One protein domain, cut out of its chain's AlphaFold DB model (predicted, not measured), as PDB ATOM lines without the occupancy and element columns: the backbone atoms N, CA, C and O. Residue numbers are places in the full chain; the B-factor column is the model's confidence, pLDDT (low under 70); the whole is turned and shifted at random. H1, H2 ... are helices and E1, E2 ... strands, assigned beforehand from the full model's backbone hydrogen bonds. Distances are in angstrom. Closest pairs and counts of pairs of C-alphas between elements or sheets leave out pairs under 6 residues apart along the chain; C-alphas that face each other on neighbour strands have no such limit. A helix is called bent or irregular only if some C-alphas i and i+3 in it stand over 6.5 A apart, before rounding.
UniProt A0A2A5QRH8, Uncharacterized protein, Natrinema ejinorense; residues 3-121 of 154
ATOM      1  N   ASN A   3     322.368 145.911 275.788       76.69
ATOM      2  CA  ASN A   3     323.427 146.882 275.467       76.69
ATOM      3  C   ASN A   3     323.972 147.632 276.694       76.69
ATOM      4  O   ASN A   3     325.168 147.900 276.765       76.69
ATOM      5  N   ASP A   4     323.114 147.952 277.664       78.12
ATOM      6  CA  ASP A   4     323.507 148.642 278.902       78.12
ATOM      7  C   ASP A   4     324.339 147.707 279.799       78.12
ATOM      8  O   ASP A   4     325.391 148.086 280.315       78.12
ATOM      9  N   ALA A   5     323.933 146.433 279.875       78.56
ATOM     10  CA  ALA A   5     324.681 145.395 280.579       78.56
ATOM     11  C   ALA A   5     326.053 145.128 279.930       78.56
ATOM     12  O   ALA A   5     327.052 144.982 280.640       78.56
ATOM     13  N   LEU A   6     326.127 145.110 278.592       78.94
ATOM     14  CA  LEU A   6     327.386 144.979 277.851       78.94
ATOM     15  C   LEU A   6     328.310 146.183 278.077       78.94
ATOM     16  O   LEU A   6     329.501 145.993 278.328       78.94
ATOM     17  N   GLU A   7     327.777 147.409 278.052       81.62
ATOM     18  CA  GLU A   7     328.565 148.618 278.314       81.62
ATOM     19  C   GLU A   7     329.134 148.617 279.740       81.62
ATOM     20  O   GLU A   7     330.328 148.869 279.940       81.62
ATOM     21  N   GLU A   8     328.315 148.283 280.741       81.12
ATOM     22  CA  GLU A   8     328.769 148.160 282.127       81.12
ATOM     23  C   GLU A   8     329.821 147.043 282.251       81.12
ATOM     24  O   GLU A   8     330.880 147.254 282.846       81.12
ATOM     25  N   MET A   9     329.634 145.885 281.611       85.50
ATOM     26  CA  MET A   9     330.654 144.828 281.583       85.50
ATOM     27  C   MET A   9     331.980 145.319 280.981       85.50
ATOM     28  O   MET A   9     333.046 145.052 281.548       85.50
ATOM     29  N   HIS A  10     331.952 146.035 279.852       82.06
ATOM     30  CA  HIS A  10     333.152 146.597 279.222       82.06
ATOM     31  C   HIS A  10     333.843 147.615 280.126       82.06
ATOM     32  O   HIS A  10     335.065 147.553 280.304       82.06
ATOM     33  N   ARG A  11     333.068 148.503 280.756       82.56
ATOM     34  CA  ARG A  11     333.562 149.490 281.719       82.56
ATOM     35  C   ARG A  11     334.272 148.800 282.882       82.56
ATOM     36  O   ARG A  11     335.443 149.084 283.137       82.56
ATOM     37  N   ARG A  12     333.625 147.813 283.512       82.44
ATOM     38  CA  ARG A  12     334.204 147.034 284.621       82.44
ATOM     39  C   ARG A  12     335.418 146.215 284.201       82.44
ATOM     40  O   ARG A  12     336.379 146.127 284.967       82.44
ATOM     41  N   ARG A  13     335.439 145.668 282.980       82.88
ATOM     42  CA  ARG A  13     336.620 144.982 282.428       82.88
ATOM     43  C   ARG A  13     337.796 145.945 282.268       82.88
ATOM     44  O   ARG A  13     338.924 145.589 282.612       82.88
ATOM     45  N   ALA A  14     337.555 147.154 281.762       81.75
ATOM     46  CA  ALA A  14     338.585 148.176 281.603       81.75
ATOM     47  C   ALA A  14     339.138 148.637 282.962       81.75
ATOM     48  O   ALA A  14     340.357 148.695 283.136       81.75
ATOM     49  N   GLU A  15     338.266 148.891 283.943       83.50
ATOM     50  CA  GLU A  15     338.663 149.200 285.323       83.50
ATOM     51  C   GLU A  15     339.492 148.063 285.941       83.50
ATOM     52  O   GLU A  15     340.552 148.307 286.522       83.50
ATOM     53  N   TYR A  16     339.068 146.811 285.744       82.62
ATOM     54  CA  TYR A  16     339.798 145.633 286.204       82.62
ATOM     55  C   TYR A  16     341.190 145.519 285.573       82.62
ATOM     56  O   TYR A  16     342.171 145.302 286.285       82.62
ATOM     57  N   ARG A  17     341.312 145.696 284.250       79.94
ATOM     58  CA  ARG A  17     342.610 145.650 283.553       79.94
ATOM     59  C   ARG A  17     343.554 146.747 284.041       79.94
ATOM     60  O   ARG A  17     344.725 146.460 284.283       79.94
ATOM     61  N   ARG A  18     343.046 147.969 284.247       82.69
ATOM     62  CA  ARG A  18     343.822 149.085 284.813       82.69
ATOM     63  C   ARG A  18     344.310 148.765 286.225       82.69
ATOM     64  O   ARG A  18     345.497 148.892 286.501       82.69
ATOM     65  N   ALA A  19     343.429 148.275 287.096       79.62
ATOM     66  CA  ALA A  19     343.802 147.893 288.456       79.62
ATOM     67  C   ALA A  19     344.794 146.717 288.488       79.62
ATOM     68  O   ALA A  19     345.717 146.717 289.298       79.62
ATOM     69  N   LYS A  20     344.647 145.738 287.584       78.69
ATOM     70  CA  LYS A  20     345.575 144.607 287.439       78.69
ATOM     71  C   LYS A  20     346.966 145.065 287.006       78.69
ATOM     72  O   LYS A  20     347.940 144.578 287.567       78.69
ATOM     73  N   ALA A  21     347.062 146.012 286.071       76.81
ATOM     74  CA  ALA A  21     348.341 146.568 285.623       76.81
ATOM     75  C   ALA A  21     349.123 147.261 286.755       76.81
ATOM     76  O   ALA A  21     350.347 147.246 286.753       76.81
ATOM     77  N   VAL A  22     348.414 147.817 287.743       82.06
ATOM     78  CA  VAL A  22     348.995 148.493 288.917       82.06
ATOM     79  C   VAL A  22     349.092 147.555 290.140       82.06
ATOM     80  O   VAL A  22     349.564 147.949 291.199       82.06
ATOM     81  N   GLY A  23     348.642 146.298 290.028       74.75
ATOM     82  CA  GLY A  23     348.620 145.337 291.140       74.75
ATOM     83  C   GLY A  23     347.582 145.639 292.235       74.75
ATOM     84  O   GLY A  23     347.586 144.998 293.282       74.75
ATOM     85  N   ALA A  24     346.665 146.579 291.999       79.00
ATOM     86  CA  ALA A  24     345.699 147.093 292.972       79.00
ATOM     87  C   ALA A  24     344.287 146.501 292.788       79.00
ATOM     88  O   ALA A  24     343.277 147.204 292.872       79.00
ATOM     89  N   VAL A  25     344.182 145.197 292.513       76.94
ATOM     90  CA  VAL A  25     342.877 144.534 292.348       76.94
ATOM     91  C   VAL A  25     342.222 144.343 293.716       76.94
ATOM     92  O   VAL A  25     342.541 143.418 294.463       76.94
ATOM     93  N   THR A  26     341.279 145.222 294.050       81.19
ATOM     94  CA  THR A  26     340.536 145.131 295.310       81.19
ATOM     95  C   THR A  26     339.477 144.036 295.262       81.19
ATOM     96  O   THR A  26     338.999 143.611 294.202       81.19
ATOM     97  N   LYS A  27     339.056 143.580 296.449       78.81
ATOM     98  CA  LYS A  27     338.008 142.561 296.529       78.81
ATOM     99  C   LYS A  27     336.664 143.057 295.972       78.81
ATOM    100  O   LYS A  27     335.904 142.300 295.368       78.81
ATOM    101  N   GLN A  28     336.402 144.342 296.152       80.00
ATOM    102  CA  GLN A  28     335.198 144.998 295.675       80.00
ATOM    103  C   GLN A  28     335.176 145.081 294.147       80.00
ATOM    104  O   GLN A  28     334.173 144.720 293.547       80.00
ATOM    105  N   LEU A  29     336.306 145.412 293.514       79.06
ATOM    106  CA  LEU A  29     336.409 145.511 292.055       79.06
ATOM    107  C   LEU A  29     336.083 144.189 291.348       79.06
ATOM    108  O   LEU A  29     335.315 144.159 290.392       79.06
ATOM    109  N   GLN A  30     336.627 143.074 291.842       79.56
ATOM    110  CA  GLN A  30     336.321 141.757 291.273       79.56
ATOM    111  C   GLN A  30     334.874 141.322 291.568       79.56
ATOM    112  O   GLN A  30     334.291 140.629 290.743       79.56
ATOM    113  N   ALA A  31     334.272 141.735 292.692       79.94
ATOM    114  CA  ALA A  31     332.850 141.477 292.943       79.94
ATOM    115  C   ALA A  31     331.952 142.278 291.982       79.94
ATOM    116  O   ALA A  31     331.010 141.724 291.426       79.94
ATOM    117  N   SER A  32     332.287 143.546 291.721       81.19
ATOM    118  CA  SER A  32     331.598 144.377 290.729       81.19
ATOM    119  C   SER A  32     331.736 143.813 289.314       81.19
ATOM    120  O   SER A  32     330.754 143.774 288.581       81.19
ATOM    121  N   PHE A  33     332.920 143.315 288.943       81.38
ATOM    122  CA  PHE A  33     333.118 142.669 287.645       81.38
ATOM    123  C   PHE A  33     332.321 141.364 287.522       81.38
ATOM    124  O   PHE A  33     331.652 141.156 286.516       81.38
ATOM    125  N   GLN A  34     332.317 140.523 288.564       83.75
ATOM    126  CA  GLN A  34     331.484 139.318 288.607       83.75
ATOM    127  C   GLN A  34     329.994 139.657 288.449       83.75
ATOM    128  O   GLN A  34     329.309 138.996 287.680       83.75
ATOM    129  N   SER A  35     329.505 140.703 289.125       82.69
ATOM    130  CA  SER A  35     328.113 141.148 288.993       82.69
ATOM    131  C   SER A  35     327.777 141.562 287.562       82.69
ATOM    132  O   SER A  35     326.748 141.144 287.051       82.69
ATOM    133  N   ALA A  36     328.646 142.339 286.909       83.56
ATOM    134  CA  ALA A  36     328.407 142.798 285.541       83.56
ATOM    135  C   ALA A  36     328.362 141.634 284.535       83.56
ATOM    136  O   ALA A  36     327.500 141.605 283.665       83.56
ATOM    137  N   VAL A  37     329.245 140.640 284.687       84.00
ATOM    138  CA  VAL A  37     329.245 139.429 283.847       84.00
ATOM    139  C   VAL A  37     327.956 138.619 284.034       84.00
ATOM    140  O   VAL A  37     327.380 138.149 283.059       84.00
ATOM    141  N   VAL A  38     327.469 138.486 285.272       83.69
ATOM    142  CA  VAL A  38     326.199 137.792 285.555       83.69
ATOM    143  C   VAL A  38     325.003 138.564 284.998       83.69
ATOM    144  O   VAL A  38     324.093 137.943 284.465       83.69
ATOM    145  N   SER A  39     325.009 139.898 285.063       84.75
ATOM    146  CA  SER A  39     323.955 140.711 284.446       84.75
ATOM    147  C   SER A  39     323.895 140.526 282.929       84.75
ATOM    148  O   SER A  39     322.807 140.426 282.380       84.75
ATOM    149  N   VAL A  40     325.044 140.426 282.251       82.88
ATOM    150  CA  VAL A  40     325.080 140.119 280.810       82.88
ATOM    151  C   VAL A  40     324.535 138.720 280.530       82.88
ATOM    152  O   VAL A  40     323.742 138.552 279.609       82.88
ATOM    153  N   TYR A  41     324.912 137.729 281.339       84.12
ATOM    154  CA  TYR A  41     324.374 136.375 281.222       84.12
ATOM    155  C   TYR A  41     322.843 136.346 281.354       84.12
ATOM    156  O   TYR A  41     322.186 135.720 280.530       84.12
ATOM    157  N   ASP A  42     322.277 137.028 282.355       83.56
ATOM    158  CA  ASP A  42     320.826 137.066 282.603       83.56
ATOM    159  C   ASP A  42     320.059 137.697 281.430       83.56
ATOM    160  O   ASP A  42     319.040 137.174 280.985       83.56
ATOM    161  N   GLU A  43     320.613 138.766 280.855       83.69
ATOM    162  CA  GLU A  43     320.028 139.455 279.703       83.69
ATOM    163  C   GLU A  43     320.181 138.663 278.388       83.69
ATOM    164  O   GLU A  43     319.350 138.804 277.491       83.69
ATOM    165  N   LEU A  44     321.216 137.820 278.256       80.88
ATOM    166  CA  LEU A  44     321.435 136.960 277.083       80.88
ATOM    167  C   LEU A  44     320.715 135.606 277.174       80.88
ATOM    168  O   LEU A  44     320.422 135.005 276.142       80.88
ATOM    169  N   LEU A  45     320.380 135.145 278.382       82.00
ATOM    170  CA  LEU A  45     319.649 133.902 278.631       82.00
ATOM    171  C   LEU A  45     318.358 133.738 277.798       82.00
ATOM    172  O   LEU A  45     318.179 132.660 277.231       82.00
ATOM    173  N   PRO A  46     317.473 134.749 277.646       83.31
ATOM    174  CA  PRO A  46     316.272 134.616 276.811       83.31
ATOM    175  C   PRO A  46     316.566 134.464 275.310       83.31
ATOM    176  O   PRO A  46     315.659 134.186 274.529       83.31
ATOM    177  N   HIS A  47     317.814 134.670 274.889       80.19
ATOM    178  CA  HIS A  47     318.263 134.522 273.509       80.19
ATOM    179  C   HIS A  47     319.120 133.269 273.287       80.19
ATOM    180  O   HIS A  47     319.577 133.061 272.162       80.19
ATOM    181  N   ARG A  48     319.292 132.426 274.318       78.25
ATOM    182  CA  ARG A  48     320.087 131.190 274.283       78.25
ATOM    183  C   ARG A  48     319.745 130.300 273.090       78.25
ATOM    184  O   ARG A  48     320.661 129.876 272.398       78.25
ATOM    185  N   ASP A  49     318.461 130.073 272.806       78.50
ATOM    186  CA  ASP A  49     318.007 129.208 271.702       78.50
ATOM    187  C   ASP A  49     318.537 129.632 270.320       78.50
ATOM    188  O   ASP A  49     318.567 128.837 269.387       78.50
ATOM    189  N   ARG A  50     318.946 130.896 270.153       77.81
ATOM    190  CA  ARG A  50     319.461 131.418 268.876       77.81
ATOM    191  C   ARG A  50     320.967 131.203 268.702       77.81
ATOM    192  O   ARG A  50     321.451 131.378 267.591       77.81
ATOM    193  N   VAL A  51     321.674 130.860 269.777       78.69
ATOM    194  CA  VAL A  51     323.138 130.707 269.853       78.69
ATOM    195  C   VAL A  51     323.520 129.428 270.601       78.69
ATOM    196  O   VAL A  51     324.546 129.379 271.269       78.69
ATOM    197  N   GLU A  52     322.667 128.403 270.542       79.06
ATOM    198  CA  GLU A  52     322.797 127.187 271.351       79.06
ATOM    199  C   GLU A  52     324.159 126.500 271.155       79.06
ATOM    200  O   GLU A  52     324.837 126.210 272.136       79.06
ATOM    201  N   GLU A  53     324.614 126.364 269.906       76.44
ATOM    202  CA  GLU A  53     325.908 125.753 269.565       76.44
ATOM    203  C   GLU A  53     327.089 126.514 270.199       76.44
ATOM    204  O   GLU A  53     327.910 125.933 270.910       76.44
ATOM    205  N   THR A  54     327.123 127.839 270.029       77.69
ATOM    206  CA  THR A  54     328.138 128.734 270.608       77.69
ATOM    207  C   THR A  54     328.070 128.762 272.142       77.69
ATOM    208  O   THR A  54     329.084 128.863 272.837       77.69
ATOM    209  N   TRP A  55     326.866 128.657 272.704       78.06
ATOM    210  CA  TRP A  55     326.626 128.663 274.146       78.06
ATOM    211  C   TRP A  55     327.131 127.388 274.827       78.06
ATOM    212  O   TRP A  55     327.706 127.446 275.923       78.06
ATOM    213  N   GLU A  56     326.918 126.239 274.181       80.00
ATOM    214  CA  GLU A  56     327.397 124.938 274.641       80.00
ATOM    215  C   GLU A  56     328.919 124.807 274.508       80.00
ATOM    216  O   GLU A  56     329.561 124.365 275.466       80.00
ATOM    217  N   ASP A  57     329.508 125.267 273.396       80.75
ATOM    218  CA  ASP A  57     330.966 125.256 273.178       80.75
ATOM    219  C   ASP A  57     331.713 126.028 274.282       80.75
ATOM    220  O   ASP A  57     332.684 125.549 274.879       80.75
ATOM    221  N   TYR A  58     331.173 127.186 274.667       77.44
ATOM    222  CA  TYR A  58     331.729 128.033 275.719       77.44
ATOM    223  C   TYR A  58     331.361 127.618 277.149       77.44
ATOM    224  O   TYR A  58     331.877 128.196 278.113       77.44
ATOM    225  N   ASN A  59     330.533 126.582 277.316       76.88
ATOM    226  CA  ASN A  59     330.152 126.019 278.612       76.88
ATOM    227  C   ASN A  59     329.575 127.082 279.578       76.88
ATOM    228  O   ASN A  59     329.894 127.125 280.775       76.88
ATOM    229  N   LEU A  60     328.735 127.978 279.046       74.62
ATOM    230  CA  LEU A  60     328.241 129.162 279.761       74.62
ATOM    231  C   LEU A  60     327.218 128.839 280.859       74.62
ATOM    232  O   LEU A  60     327.038 129.636 281.778       74.62
ATOM    233  N   ASP A  61     326.637 127.638 280.864       73.75
ATOM    234  CA  ASP A  61     325.817 127.125 281.975       73.75
ATOM    235  C   ASP A  61     326.588 127.086 283.319       73.75
ATOM    236  O   ASP A  61     326.007 127.179 284.411       73.75
ATOM    237  N   GLN A  62     327.928 127.037 283.276       72.00
ATOM    238  CA  GLN A  62     328.754 127.161 284.479       72.00
ATOM    239  C   GLN A  62     328.654 128.543 285.131       72.00
ATOM    240  O   GLN A  62     328.864 128.641 286.344       72.00
ATOM    241  N   VAL A  63     328.326 129.597 284.375       72.50
ATOM    242  CA  VAL A  63     328.205 130.963 284.906       72.50
ATOM    243  C   VAL A  63     327.081 131.018 285.933       72.50
ATOM    244  O   VAL A  63     327.313 131.466 287.054       72.50
ATOM    245  N   HIS A  64     325.905 130.469 285.618       69.06
ATOM    246  CA  HIS A  64     324.774 130.418 286.548       69.06
ATOM    247  C   HIS A  64     325.085 129.585 287.800       69.06
ATOM    248  O   HIS A  64     324.783 129.990 288.928       69.06
ATOM    249  N   THR A  65     325.734 128.434 287.613       67.69
ATOM    250  CA  THR A  65     326.109 127.534 288.714       67.69
ATOM    251  C   THR A  65     327.095 128.207 289.668       67.69
ATOM    252  O   THR A  65     326.935 128.147 290.888       67.69
ATOM    253  N   LEU A  66     328.103 128.894 289.129       67.69
ATOM    254  CA  LEU A  66     329.155 129.538 289.913       67.69
ATOM    255  C   LEU A  66     328.723 130.893 290.489       67.69
ATOM    256  O   LEU A  66     329.221 131.282 291.545       67.69
ATOM    257  N   ALA A  67     327.780 131.586 289.847       64.44
ATOM    258  CA  ALA A  67     327.183 132.818 290.354       64.44
ATOM    259  C   ALA A  67     326.290 132.574 291.580       64.44
ATOM    260  O   ALA A  67     326.311 133.367 292.521       64.44
ATOM    261  N   ASN A  68     325.553 131.458 291.598       64.19
ATOM    262  CA  ASN A  68     324.680 131.076 292.712       64.19
ATOM    263  C   ASN A  68     325.367 130.202 293.771       64.19
ATOM    264  O   ASN A  68     324.799 129.960 294.842       64.19
ATOM    265  N   ALA A  69     326.587 129.732 293.504       62.09
ATOM    266  CA  ALA A  69     327.337 128.926 294.451       62.09
ATOM    267  C   ALA A  69     327.623 129.714 295.741       62.09
ATOM    268  O   ALA A  69     328.063 130.868 295.738       62.09
ATOM    269  N   LYS A  70     327.395 129.064 296.882       59.72
ATOM    270  CA  LYS A  70     327.730 129.579 298.212       59.72
ATOM    271  C   LYS A  70     328.765 128.654 298.834       59.72
ATOM    272  O   LYS A  70     328.566 127.447 298.894       59.72
ATOM    273  N   ILE A  71     329.876 129.218 299.295       61.53
ATOM    274  CA  ILE A  71     330.888 128.487 300.055       61.53
ATOM    275  C   ILE A  71     330.456 128.503 301.516       61.53
ATOM    276  O   ILE A  71     330.457 129.556 302.161       61.53
ATOM    277  N   THR A  72     330.103 127.341 302.052       56.12
ATOM    278  CA  THR A  72     329.891 127.168 303.489       56.12
ATOM    279  C   THR A  72     331.240 126.948 304.162       56.12
ATOM    280  O   THR A  72     331.842 125.887 304.030       56.12
ATOM    281  N   ASN A  73     331.724 127.948 304.898       56.72
ATOM    282  CA  ASN A  73     332.844 127.755 305.809       56.72
ATOM    283  C   ASN A  73     332.291 127.289 307.152       56.72
ATOM    284  O   ASN A  73     331.580 128.032 307.832       56.72
ATOM    285  N   GLN A  74     332.615 126.056 307.528       54.34
ATOM    286  CA  GLN A  74     332.361 125.573 308.876       54.34
ATOM    287  C   GLN A  74     333.536 125.985 309.755       54.34
ATOM    288  O   GLN A  74     334.655 125.507 309.579       54.34
ATOM    289  N   LYS A  75     333.283 126.894 310.696       57.34
ATOM    290  CA  LYS A  75     334.248 127.241 311.734       57.34
ATOM    291  C   LYS A  75     333.799 126.588 313.033       57.34
ATOM    292  O   LYS A  75     332.669 126.779 313.481       57.34
ATOM    293  N   VAL A  76     334.685 125.798 313.624       61.62
ATOM    294  CA  VAL A  76     334.458 125.192 314.934       61.62
ATOM    295  C   VAL A  76     335.049 126.135 315.973       61.62
ATOM    296  O   VAL A  76     336.260 126.342 315.998       61.62
ATOM    297  N   ASP A  77     334.192 126.749 316.786       61.88
ATOM    298  CA  ASP A  77     334.618 127.558 317.924       61.88
ATOM    299  C   ASP A  77     334.491 126.724 319.201       61.88
ATOM    300  O   ASP A  77     333.436 126.140 319.478       61.88
ATOM    301  N   THR A  78     335.582 126.632 319.960       57.91
ATOM    302  CA  THR A  78     335.616 125.865 321.209       57.91
ATOM    303  C   THR A  78     335.847 126.838 322.353       57.91
ATOM    304  O   THR A  78     336.972 127.269 322.586       57.91
ATOM    305  N   THR A  79     334.779 127.184 323.071       59.75
ATOM    306  CA  THR A  79     334.846 128.088 324.225       59.75
ATOM    307  C   THR A  79     334.300 127.365 325.458       59.75
ATOM    308  O   THR A  79     333.146 126.938 325.482       59.75
ATOM    309  N   GLY A  80     335.140 127.193 326.487       63.34
ATOM    310  CA  GLY A  80     334.734 126.640 327.789       63.34
ATOM    311  C   GLY A  80     334.191 125.201 327.764       63.34
ATOM    312  O   GLY A  80     333.272 124.891 328.514       63.34
ATOM    313  N   GLY A  81     334.698 124.331 326.882       69.88
ATOM    314  CA  GLY A  81     334.276 122.923 326.789       69.88
ATOM    315  C   GLY A  81     332.985 122.670 325.994       69.88
ATOM    316  O   GLY A  81     332.578 121.521 325.845       69.88
ATOM    317  N   ARG A  82     332.353 123.713 325.439       59.97
ATOM    318  CA  ARG A  82     331.252 123.586 324.471       59.97
ATOM    319  C   ARG A  82     331.763 123.851 323.056       59.97
ATOM    320  O   ARG A  82     332.405 124.868 322.804       59.97
ATOM    321  N   ILE A  83     331.436 122.944 322.140       62.53
ATOM    322  CA  ILE A  83     331.696 123.094 320.707       62.53
ATOM    323  C   ILE A  83     330.511 123.847 320.096       62.53
ATOM    324  O   ILE A  83     329.384 123.352 320.119       62.53
ATOM    325  N   LYS A  84     330.749 125.045 319.555       60.22
ATOM    326  CA  LYS A  84     329.782 125.759 318.712       60.22
ATOM    327  C   LYS A  84     330.254 125.694 317.266       60.22
ATOM    328  O   LYS A  84     331.287 126.254 316.909       60.22
ATOM    329  N   GLN A  85     329.474 125.024 316.428       59.16
ATOM    330  CA  GLN A  85     329.701 124.995 314.990       59.16
ATOM    331  C   GLN A  85     329.022 126.218 314.369       59.16
ATOM    332  O   GLN A  85     327.796 126.308 314.325       59.16
ATOM    333  N   ILE A  86     329.821 127.191 313.934       66.62
ATOM    334  CA  ILE A  86     329.336 128.388 313.248       66.62
ATOM    335  C   ILE A  86     329.481 128.123 311.751       66.62
ATOM    336  O   ILE A  86     330.588 127.928 311.247       66.62
ATOM    337  N   SER A  87     328.354 128.080 311.044       58.25
ATOM    338  CA  SER A  87     328.339 127.962 309.586       58.25
ATOM    339  C   SER A  87     328.183 129.353 308.979       58.25
ATOM    340  O   SER A  87     327.118 129.956 309.077       58.25
ATOM    341  N   GLU A  88     329.240 129.868 308.351       60.03
ATOM    342  CA  GLU A  88     329.182 131.104 307.565       60.03
ATOM    343  C   GLU A  88     329.081 130.751 306.079       60.03
ATOM    344  O   GLU A  88     329.997 130.168 305.496       60.03
ATOM    345  N   SER A  89     327.972 131.131 305.448       58.56
ATOM    346  CA  SER A  89     327.789 131.013 304.001       58.56
ATOM    347  C   SER A  89     328.293 132.286 303.319       58.56
ATOM    348  O   SER A  89     327.675 133.340 303.459       58.56
ATOM    349  N   LYS A  90     329.391 132.201 302.562       63.44
ATOM    350  CA  LYS A  90     329.935 133.319 301.769       63.44
ATOM    351  C   LYS A  90     329.657 133.085 300.281       63.44
ATOM    352  O   LYS A  90     329.730 131.939 299.842       63.44
ATOM    353  N   PRO A  91     329.338 134.128 299.494       62.81
ATOM    354  CA  PRO A  91     329.165 133.971 298.053       62.81
ATOM    355  C   PRO A  91     330.453 133.423 297.425       62.81
ATOM    356  O   PRO A  91     331.554 133.864 297.776       62.81
ATOM    357  N   TYR A  92     330.317 132.435 296.538       67.19
ATOM    358  CA  TYR A  92     331.443 131.893 295.793       67.19
ATOM    359  C   TYR A  92     332.022 132.981 294.894       67.19
ATOM    360  O   TYR A  92     331.310 133.748 294.241       67.19
ATOM    361  N   ARG A  93     333.348 133.060 294.893       68.81
ATOM    362  CA  ARG A  93     334.070 134.115 294.205       68.81
ATOM    363  C   ARG A  93     334.777 133.529 293.008       68.81
ATOM    364  O   ARG A  93     335.722 132.759 293.158       68.81
ATOM    365  N   ILE A  94     334.301 133.904 291.830       74.19
ATOM    366  CA  ILE A  94     334.767 133.318 290.580       74.19
ATOM    367  C   ILE A  94     336.189 133.828 290.306       74.19
ATOM    368  O   ILE A  94     336.462 135.025 290.489       74.19
ATOM    369  N   PRO A  95     337.131 132.945 289.920       76.00
ATOM    370  CA  PRO A  95     338.484 133.363 289.586       76.00
ATOM    371  C   PRO A  95     338.462 134.367 288.429       76.00
ATOM    372  O   PRO A  95     337.754 134.193 287.441       76.00
ATOM    373  N   CYS A  96     339.275 135.420 288.543       71.94
ATOM    374  CA  CYS A  96     339.280 136.526 287.584       71.94
ATOM    375  C   CYS A  96     339.600 136.103 286.144       71.94
ATOM    376  O   CYS A  96     339.185 136.777 285.211       71.94
ATOM    377  N   GLN A  97     340.361 135.020 285.972       76.25
ATOM    378  CA  GLN A  97     340.698 134.477 284.659       76.25
ATOM    379  C   GLN A  97     339.443 133.971 283.939       76.25
ATOM    380  O   GLN A  97     339.155 134.456 282.852       76.25
ATOM    381  N   LYS A  98     338.623 133.155 284.617       78.06
ATOM    382  CA  LYS A  98     337.331 132.704 284.080       78.06
ATOM    383  C   LYS A  98     336.380 133.863 283.794       78.06
ATOM    384  O   LYS A  98     335.717 133.865 282.767       78.06
ATOM    385  N   LEU A  99     336.337 134.874 284.669       78.56
ATOM    386  CA  LEU A  99     335.509 136.063 284.428       78.56
ATOM    387  C   LEU A  99     335.931 136.809 283.157       78.56
ATOM    388  O   LEU A  99     335.074 137.315 282.440       78.56
ATOM    389  N   LEU A 100     337.235 136.886 282.870       80.88
ATOM    390  CA  LEU A 100     337.725 137.479 281.627       80.88
ATOM    391  C   LEU A 100     337.340 136.628 280.416       80.88
ATOM    392  O   LEU A 100     336.841 137.191 279.448       80.88
ATOM    393  N   GLU A 101     337.531 135.313 280.479       82.88
ATOM    394  CA  GLU A 101     337.164 134.391 279.395       82.88
ATOM    395  C   GLU A 101     335.675 134.495 279.054       82.88
ATOM    396  O   GLU A 101     335.337 134.855 277.929       82.88
ATOM    397  N   TRP A 102     334.789 134.344 280.042       81.94
ATOM    398  CA  TRP A 102     333.346 134.474 279.826       81.94
ATOM    399  C   TRP A 102     332.954 135.843 279.299       81.94
ATOM    400  O   TRP A 102     332.096 135.961 278.438       81.94
ATOM    401  N   SER A 103     333.607 136.900 279.777       82.12
ATOM    402  CA  SER A 103     333.317 138.237 279.280       82.12
ATOM    403  C   SER A 103     333.653 138.381 277.783       82.12
ATOM    404  O   SER A 103     332.968 139.116 277.078       82.12
ATOM    405  N   HIS A 104     334.692 137.706 277.277       82.75
ATOM    406  CA  HIS A 104     334.987 137.668 275.842       82.75
ATOM    407  C   HIS A 104     333.956 136.832 275.077       82.75
ATOM    408  O   HIS A 104     333.436 137.305 274.077       82.75
ATOM    409  N   GLN A 105     333.578 135.675 275.609       83.81
ATOM    410  CA  GLN A 105     332.576 134.800 274.997       83.81
ATOM    411  C   GLN A 105     331.191 135.462 274.905       83.81
ATOM    412  O   GLN A 105     330.512 135.348 273.891       83.81
ATOM    413  N   PHE A 106     330.788 136.231 275.923       83.44
ATOM    414  CA  PHE A 106     329.552 137.019 275.866       83.44
ATOM    415  C   PHE A 106     329.603 138.146 274.830       83.44
ATOM    416  O   PHE A 106     328.558 138.527 274.316       83.44
ATOM    417  N   ASP A 107     330.789 138.674 274.518       80.69
ATOM    418  CA  ASP A 107     330.973 139.675 273.460       80.69
ATOM    419  C   ASP A 107     330.752 139.051 272.076       80.69
ATOM    420  O   ASP A 107     330.035 139.607 271.250       80.69
ATOM    421  N   GLU A 108     331.299 137.852 271.862       82.00
ATOM    422  CA  GLU A 108     331.121 137.087 270.625       82.00
ATOM    423  C   GLU A 108     329.656 136.686 270.420       82.00
ATOM    424  O   GLU A 108     329.099 136.920 269.349       82.00
ATOM    425  N   ILE A 109     328.997 136.193 271.472       81.25
ATOM    426  CA  ILE A 109     327.568 135.851 271.439       81.25
ATOM    427  C   ILE A 109     326.698 137.088 271.219       81.25
ATOM    428  O   ILE A 109     325.758 137.056 270.425       81.25
ATOM    429  N   ALA A 110     326.995 138.198 271.896       80.94
ATOM    430  CA  ALA A 110     326.282 139.450 271.667       80.94
ATOM    431  C   ALA A 110     326.449 139.939 270.222       80.94
ATOM    432  O   ALA A 110     325.496 140.469 269.645       80.94
ATOM    433  N   GLY A 111     327.628 139.728 269.628       77.88
ATOM    434  CA  GLY A 111     327.887 140.025 268.227       77.88
ATOM    435  C   GLY A 111     327.108 139.145 267.261       77.88
ATOM    436  O   GLY A 111     326.493 139.670 266.334       77.88
ATOM    437  N   GLU A 112     327.049 137.843 267.519       78.06
ATOM    438  CA  GLU A 112     326.263 136.885 266.738       78.06
ATOM    439  C   GLU A 112     324.757 137.185 266.795       78.06
ATOM    440  O   GLU A 112     324.052 137.128 265.786       78.06
ATOM    441  N   LEU A 113     324.265 137.611 267.959       77.75
ATOM    442  CA  LEU A 113     322.871 138.010 268.161       77.75
ATOM    443  C   LEU A 113     322.529 139.398 267.592       77.75
ATOM    444  O   LEU A 113     321.357 139.783 267.584       77.75
ATOM    445  N   GLY A 114     323.523 140.161 267.127       76.06
ATOM    446  CA  GLY A 114     323.342 141.522 266.616       76.06
ATOM    447  C   GLY A 114     323.103 142.577 267.703       76.06
ATOM    448  O   GLY A 114     322.718 143.702 267.387       76.06
ATOM    449  N   PHE A 115     323.349 142.236 268.971       72.50
ATOM    450  CA  PHE A 115     323.365 143.179 270.094       72.50
ATOM    451  C   PHE A 115     324.690 143.919 270.221       72.50
ATOM    452  O   PHE A 115     324.849 144.698 271.157       72.50
ATOM    453  N   SER A 116     325.636 143.696 269.300       59.19
ATOM    454  CA  SER A 116     326.840 144.512 269.191       59.19
ATOM    455  C   SER A 116     326.465 145.977 269.308       59.19
ATOM    456  O   SER A 116     325.910 146.581 268.386       59.19
ATOM    457  N   SER A 117     326.799 146.551 270.463       47.84
ATOM    458  CA  SER A 117     326.948 147.980 270.617       47.84
ATOM    459  C   SER A 117     327.687 148.467 269.383       47.84
ATOM    460  O   SER A 117     328.704 147.884 269.001       47.84
ATOM    461  N   SER A 118     327.183 149.531 268.766       39.94
ATOM    462  CA  SER A 118     327.902 150.340 267.788       39.94
ATOM    463  C   SER A 118     329.151 150.961 268.434       39.94
ATOM    464  O   SER A 118     329.333 152.177 268.448       39.94
ATOM    465  N   VAL A 119     330.042 150.148 268.997       43.69
ATOM    466  CA  VAL A 119     331.449 150.458 269.115       43.69
ATOM    467  C   VAL A 119     331.903 150.446 267.675       43.69
ATOM    468  O   VAL A 119     332.160 149.391 267.107       43.69
ATOM    469  N   LYS A 120     331.843 151.638 267.070       37.00
ATOM    470  CA  LYS A 120     332.453 151.989 265.792       37.00
ATOM    471  C   LYS A 120     333.495 150.948 265.419       37.00
ATOM    472  O   LYS A 120     334.508 150.847 266.106       37.00
ATOM    473  N   ASP A 121     333.203 150.202 264.364       35.84
ATOM    474  CA  ASP A 121     334.102 149.977 263.241       35.84
ATOM    475  C   ASP A 121     335.421 150.766 263.392       35.84
ATOM    476  O   ASP A 121     335.562 151.916 262.974       35.84
TER     477      ASP A 121
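Overview. This is residues 3 to 121 of the 154 residues of an uncharacterized protein of Natrinema ejinorense (UniProt A0A2A5QRH8). A small body of helices with a long two-stranded arm: H1, H4 and H5 pack on H2, H3 lies near H2 and H5, and the hairpin of E1 and E2 makes the length, its residues 78 to 83 standing free. The printed part has 119 residues, in the order H1, H2, H3, H4, E1, E2, H5, with one antiparallel sheet, E1 - E2, and a mixed class of helices and strands. The whole is loose, with a radius of gyration of the C-alphas of 18.2 A and spans of 68 by 37 by 21 A.

Along the chain. H1, residues 3 to 21, begins at C-alpha 3 (323.427, 146.882, 275.467) and is 26.9 A long. H2, residues 27 to 50, is 35.1 A long, with a kink of 47 degrees near residue 44; it is irregular, with C-alphas 46 and 49 lying 7.6 A apart. H3 is residues 52 to 57 and H4 residues 61 to 68. E1, residues 70 to 79, is 27.0 A long; E2, residues 82 to 91, is 28.5 A long. H5, residues 96 to 112, is 24.6 A long and ends at C-alpha 112 (326.263, 136.885, 266.738).

Arrangement. H1, H2 and H5 form a bundle, three helices grouped together, and H2 is the hub. H1 and H2, a helical hairpin, touch, closest at the C-alphas of Met 9 and Ala 36, 5.0 A. H5 touches H2 at a shallow tilt of 32 degrees, the same way, closest at the C-alphas of Val 37 and Ser 103, 6.2 A. H1 and H5 only just touch, with 3 pairs of C-alphas within 8 A, the closest those of Met 9 and Ser 103, 7.5 A. H4 touches residues 34 to 41 of H2, closest at the C-alphas of Val 38 and Ala 67, 7.0 A. H3 is close to but not clearly touching H5, closest at the C-alphas of Thr 54 and Ile 109, 7.2 A. In the hairpin of E1 and E2, N 71 and O 90 are 2.8 A apart, within hydrogen-bond range. Every O i to N i+4 pair is within that range in H1, H3, H4 and H5, and 16 of 20 in H2.

Size, cuts and confidence. The C-alphas of Gly 81 and Asp 121, the two farthest apart, are 69.1 A apart. The printed part has no cut, and its links between named elements are tight. Mean pLDDT of the printed part is 73.5; residues 64 to 93 and 116 to 121 are under 70.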